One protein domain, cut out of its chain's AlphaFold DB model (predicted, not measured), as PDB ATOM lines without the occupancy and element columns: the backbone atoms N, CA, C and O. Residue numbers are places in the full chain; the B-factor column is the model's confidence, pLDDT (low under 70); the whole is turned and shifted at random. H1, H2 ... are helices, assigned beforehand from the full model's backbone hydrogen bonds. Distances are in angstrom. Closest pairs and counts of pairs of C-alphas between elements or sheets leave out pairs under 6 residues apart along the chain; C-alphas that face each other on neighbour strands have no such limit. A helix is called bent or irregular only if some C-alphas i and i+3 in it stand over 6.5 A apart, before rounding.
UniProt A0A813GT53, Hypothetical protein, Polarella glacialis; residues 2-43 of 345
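What this domain is: This is residues 2 to 43 of the 345 residues of the protein "Hypothetical protein" of Polarella glacialis (UniProt A0A813GT53). One long helix, H1, makes one side of an open, uneven bend; the short helix H2 turns a corner beyond its end, and the last stretch, residues 33 to 43, folds back toward the first part of H1. At the other end, residues 2 to 7 stick out as a free tail before H1. The printed part has 42 residues with two named helices, H1 then H2, and no named strand; the class is all helix. The whole is only just loose, close to extended, with a radius of gyration of the C-alphas of 13.5 A, and only just elongated, spanning 43 by 21 by 12 A.

How they stand to each other: The longest helix is H1, residues 10 to 24. H2, residues 27 to 32, follows after a tight link of 2 residues, Val 25 and Asp 26. H1 and H2 meet only through their link. Residues 19 to 26, of which 19 to 24 belong to H1, stand free, as do residues 2 to 7. In H2 every O i to N i+4 pair is within hydrogen-bond range; in H1 10 of 11 are.

Where its parts are: H1 runs 22.0 A from C-alpha 10 at (91.420, 122.147, 145.449) to C-alpha 24 at (91.951, 135.584, 128.003). H2 measures 8.7 A from its first to its last C-alpha and ends with C-alpha 32 at (108.645, 135.793, 127.609). Neither helix is bent or irregular.

The domain as a whole: The two C-alphas farthest apart are those of Arg 2 and Cys 33, at 43.4 A. The first and last printed C-alphas, those of Arg 2 and His 43, are 21.2 A apart. The printed part has no cut. Mean pLDDT of the printed part is 80.9, and residues 2 to 6 are under 70.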
ATOM      1  N   ARG A   2      82.261 125.059 158.712       35.00
ATOM      2  CA  ARG A   2      81.594 123.882 158.128       35.00
ATOM      3  C   ARG A   2      82.135 123.564 156.731       35.00
ATOM      4  O   ARG A   2      82.154 124.440 155.874       35.00
ATOM      5  N   GLY A   3      82.545 122.311 156.538       42.66
ATOM      6  CA  GLY A   3      82.964 121.772 155.252       42.66
ATOM      7  C   GLY A   3      81.795 121.751 154.278       42.66
ATOM      8  O   GLY A   3      80.885 120.935 154.403       42.66
ATOM      9  N   HIS A   4      81.828 122.649 153.300       42.69
ATOM     10  CA  HIS A   4      81.175 122.369 152.035       42.69
ATOM     11  C   HIS A   4      82.003 121.276 151.363       42.69
ATOM     12  O   HIS A   4      83.172 121.496 151.059       42.69
ATOM     13  N   MET A   5      81.420 120.090 151.179       54.34
ATOM     14  CA  MET A   5      81.961 119.103 150.247       54.34
ATOM     15  C   MET A   5      81.878 119.724 148.852       54.34
ATOM     16  O   MET A   5      80.847 119.643 148.185       54.34
ATOM     17  N   THR A   6      82.921 120.436 148.438       60.09
ATOM     18  CA  THR A   6      83.071 120.817 147.041       60.09
ATOM     19  C   THR A   6      83.322 119.532 146.266       60.09
ATOM     20  O   THR A   6      84.233 118.777 146.587       60.09
ATOM     21  N   ILE A   7      82.487 119.268 145.258       81.88
ATOM     22  CA  ILE A   7      82.662 118.134 144.333       81.88
ATOM     23  C   ILE A   7      84.053 118.186 143.678       81.88
ATOM     24  O   ILE A   7      84.639 117.155 143.371       81.88
ATOM     25  N   LEU A   8      84.577 119.400 143.493       83.25
ATOM     26  CA  LEU A   8      85.895 119.669 142.939       83.25
ATOM     27  C   LEU A   8      86.942 119.721 144.050       83.25
ATOM     28  O   LEU A   8      86.769 120.450 145.037       83.25
ATOM     29  N   ARG A   9      88.041 118.991 143.848       84.62
ATOM     30  CA  ARG A   9      89.236 119.067 144.695       84.62
ATOM     31  C   ARG A   9      89.876 120.450 144.543       84.62
ATOM     32  O   ARG A   9      89.672 121.115 143.529       84.62
ATOM     33  N   ASN A  10      90.672 120.880 145.526       86.38
ATOM     34  CA  ASN A  10      91.420 122.147 145.449       86.38
ATOM     35  C   ASN A  10      92.235 122.214 144.153       86.38
ATOM     36  O   ASN A  10      92.177 123.177 143.396       86.38
ATOM     37  N   ILE A  11      92.896 121.102 143.859       86.06
ATOM     38  CA  ILE A  11      93.684 120.929 142.662       86.06
ATOM     39  C   ILE A  11      92.799 121.198 141.435       86.06
ATOM     40  O   ILE A  11      93.042 122.185 140.746       86.06
ATOM     41  N   ASP A  12      91.676 120.488 141.247       86.81
ATOM     42  CA  ASP A  12      90.736 120.692 140.124       86.81
ATOM     43  C   ASP A  12      90.304 122.160 139.947       86.81
ATOM     44  O   ASP A  12      90.194 122.642 138.819       86.81
ATOM     45  N   GLN A  13      90.114 122.895 141.047       88.75
ATOM     46  CA  GLN A  13      89.799 124.327 141.013       88.75
ATOM     47  C   GLN A  13      90.947 125.147 140.415       88.75
ATOM     48  O   GLN A  13      90.698 125.991 139.557       88.75
ATOM     49  N   VAL A  14      92.195 124.868 140.800       88.44
ATOM     50  CA  VAL A  14      93.389 125.500 140.221       88.44
ATOM     51  C   VAL A  14      93.478 125.236 138.715       88.44
ATOM     52  O   VAL A  14      93.728 126.175 137.963       88.44
ATOM     53  N   ARG A  15      93.218 124.006 138.240       85.00
ATOM     54  CA  ARG A  15      93.218 123.706 136.788       85.00
ATOM     55  C   ARG A  15      92.133 124.478 136.053       85.00
ATOM     56  O   ARG A  15      92.421 125.025 134.998       85.00
ATOM     57  N   LEU A  16      90.921 124.559 136.601       87.25
ATOM     58  CA  LEU A  16      89.832 125.324 135.981       87.25
ATOM     59  C   LEU A  16      90.117 126.830 135.964       87.25
ATOM     60  O   LEU A  16      89.826 127.499 134.976       87.25
ATOM     61  N   MET A  17      90.701 127.369 137.038       88.62
ATOM     62  CA  MET A  17      91.139 128.765 137.077       88.62
ATOM     63  C   MET A  17      92.233 129.031 136.044       88.62
ATOM     64  O   MET A  17      92.154 130.025 135.329       88.62
ATOM     65  N   TYR A  18      93.220 128.137 135.943       85.56
ATOM     66  CA  TYR A  18      94.303 128.239 134.971       85.56
ATOM     67  C   TYR A  18      93.774 128.180 133.535       85.56
ATOM     68  O   TYR A  18      94.060 129.074 132.746       85.56
ATOM     69  N   ASP A  19      92.937 127.189 133.221       83.75
ATOM     70  CA  ASP A  19      92.301 127.034 131.909       83.75
ATOM     71  C   ASP A  19      91.534 128.306 131.524       83.75
ATOM     72  O   ASP A  19      91.804 128.921 130.489       83.75
ATOM     73  N   ARG A  20      90.695 128.808 132.438       87.19
ATOM     74  CA  ARG A  20      89.926 130.034 132.214       87.19
ATOM     75  C   ARG A  20      90.802 131.272 132.047       87.19
ATOM     76  O   ARG A  20      90.445 132.157 131.277       87.19
ATOM     77  N   LEU A  21      91.919 131.365 132.761       86.94
ATOM     78  CA  LEU A  21      92.853 132.482 132.635       86.94
ATOM     79  C   LEU A  21      93.554 132.459 131.268       86.94
ATOM     80  O   LEU A  21      93.629 133.492 130.602       86.94
ATOM     81  N   THR A  22      93.952 131.270 130.802       82.69
ATOM     82  CA  THR A  22      94.584 131.065 129.486       82.69
ATOM     83  C   THR A  22      93.641 131.236 128.291       82.69
ATOM     84  O   THR A  22      94.079 131.256 127.138       82.69
ATOM     85  N   ASP A  23      92.335 131.383 128.523       81.56
ATOM     86  CA  ASP A  23      91.395 131.827 127.490       81.56
ATOM     87  C   ASP A  23      91.518 133.314 127.169       81.56
ATOM     88  O   ASP A  23      91.279 133.707 126.028       81.56
ATOM     89  N   PHE A  24      91.885 134.131 128.156       84.44
ATOM     90  CA  PHE A  24      91.951 135.584 128.003       84.44
ATOM     91  C   PHE A  24      93.373 136.100 127.830       84.44
ATOM     92  O   PHE A  24      93.572 137.127 127.182       84.44
ATOM     93  N   VAL A  25      94.347 135.422 128.434       83.88
ATOM     94  CA  VAL A  25      95.723 135.900 128.539       83.88
ATOM     95  C   VAL A  25      96.690 134.765 128.226       83.88
ATOM     96  O   VAL A  25      96.636 133.705 128.844       83.88
ATOM     97  N   ASP A  26      97.608 135.000 127.291       82.38
ATOM     98  CA  ASP A  26      98.719 134.083 127.037       82.38
ATOM     99  C   ASP A  26      99.815 134.298 128.096       82.38
ATOM    100  O   ASP A  26     100.638 135.215 128.005       82.38
ATOM    101  N   MET A  27      99.770 133.480 129.150       82.12
ATOM    102  CA  MET A  27     100.658 133.593 130.315       82.12
ATOM    103  C   MET A  27     102.130 133.374 129.935       82.12
ATOM    104  O   MET A  27     102.999 134.122 130.375       82.12
ATOM    105  N   GLU A  28     102.406 132.426 129.036       79.75
ATOM    106  CA  GLU A  28     103.763 132.156 128.542       79.75
ATOM    107  C   GLU A  28     104.319 133.339 127.742       79.75
ATOM    108  O   GLU A  28     105.515 133.644 127.802       79.75
ATOM    109  N   GLN A  29     103.463 134.047 127.000       82.62
ATOM    110  CA  GLN A  29     103.889 135.240 126.279       82.62
ATOM    111  C   GLN A  29     104.248 136.376 127.245       82.62
ATOM    112  O   GLN A  29     105.277 137.027 127.051       82.62
ATOM    113  N   LEU A  30     103.458 136.584 128.303       87.69
ATOM    114  CA  LEU A  30     103.754 137.576 129.343       87.69
ATOM    115  C   LEU A  30     105.087 137.304 130.050       87.69
ATOM    116  O   LEU A  30     105.850 138.247 130.275       87.69
ATOM    117  N   GLU A  31     105.381 136.040 130.352       87.19
ATOM    118  CA  GLU A  31     106.674 135.620 130.905       87.19
ATOM    119  C   GLU A  31     107.811 135.900 129.921       87.19
ATOM    120  O   GLU A  31     108.819 136.509 130.280       87.19
ATOM    121  N   SER A  32     107.629 135.550 128.641       83.62
ATOM    122  CA  SER A  32     108.645 135.793 127.609       83.62
ATOM    123  C   SER A  32     108.945 137.283 127.386       83.62
ATOM    124  O   SER A  32     110.065 137.649 127.029       83.62
ATOM    125  N   CYS A  33     107.957 138.152 127.620       86.38
ATOM    126  CA  CYS A  33     108.100 139.604 127.559       86.38
ATOM    127  C   CYS A  33     108.673 140.214 128.850       86.38
ATOM    128  O   CYS A  33     108.920 141.420 128.877       86.38
ATOM    129  N   GLY A  34     108.868 139.422 129.911       87.62
ATOM    130  CA  GLY A  34     109.321 139.896 131.222       87.62
ATOM    131  C   GLY A  34     108.275 140.722 131.980       87.62
ATOM    132  O   GLY A  34     108.633 141.478 132.880       87.62
ATOM    133  N   LEU A  35     106.996 140.619 131.600       91.56
ATOM    134  CA  LEU A  35     105.879 141.298 132.268       91.56
ATOM    135  C   LEU A  35     105.333 140.484 133.446       91.56
ATOM    136  O   LEU A  35     104.810 141.055 134.401       91.56
ATOM    137  N   LEU A  36     105.460 139.160 133.369       90.19
ATOM    138  CA  LEU A  36     105.149 138.218 134.436       90.19
ATOM    139  C   LEU A  36     106.447 137.521 134.853       90.19
ATOM    140  O   LEU A  36     107.234 137.137 133.992       90.19
ATOM    141  N   LEU A  37     106.692 137.406 136.160       88.38
ATOM    142  CA  LEU A  37     107.919 136.787 136.668       88.38
ATOM    143  C   LEU A  37     107.800 135.260 136.724       88.38
ATOM    144  O   LEU A  37     108.677 134.572 136.216       88.38
ATOM    145  N   ASP A  38     106.730 134.756 137.342       83.12
ATOM    146  CA  ASP A  38     106.393 133.331 137.411       83.12
ATOM    147  C   ASP A  38     104.918 133.171 137.836       83.12
ATOM    148  O   ASP A  38     104.338 134.080 138.447       83.12
ATOM    149  N   GLN A  39     104.321 132.014 137.553       83.00
ATOM    150  CA  GLN A  39     102.976 131.641 137.987       83.00
ATOM    151  C   GLN A  39     103.013 130.314 138.748       83.00
ATOM    152  O   GLN A  39     103.092 129.236 138.163       83.00
ATOM    153  N   LEU A  40     102.848 130.385 140.071       85.38
ATOM    154  CA  LEU A  40     102.860 129.208 140.938       85.38
ATOM    155  C   LEU A  40     101.567 129.115 141.759       85.38
ATOM    156  O   LEU A  40     101.131 130.117 142.335       85.38
ATOM    157  N   PRO A  41     100.932 127.929 141.836       86.00
ATOM    158  CA  PRO A  41      99.817 127.722 142.745       86.00
ATOM    159  C   PRO A  41     100.300 127.760 144.199       86.00
ATOM    160  O   PRO A  41     101.359 127.230 144.533       86.00
ATOM    161  N   LEU A  42      99.504 128.370 145.080       88.00
ATOM    162  CA  LEU A  42      99.812 128.423 146.508       88.00
ATOM    163  C   LEU A  42      99.614 127.048 147.156       88.00
ATOM    164  O   LEU A  42      98.577 126.405 146.984       88.00
ATOM    165  N   HIS A  43     100.598 126.620 147.942       87.00
ATOM    166  CA  HIS A  43     100.533 125.374 148.697       87.00
ATOM    167  C   HIS A  43      99.606 125.491 149.914       87.00
ATOM    168  O   HIS A  43      99.589 126.501 150.616       87.00
TER     169      HIS A  43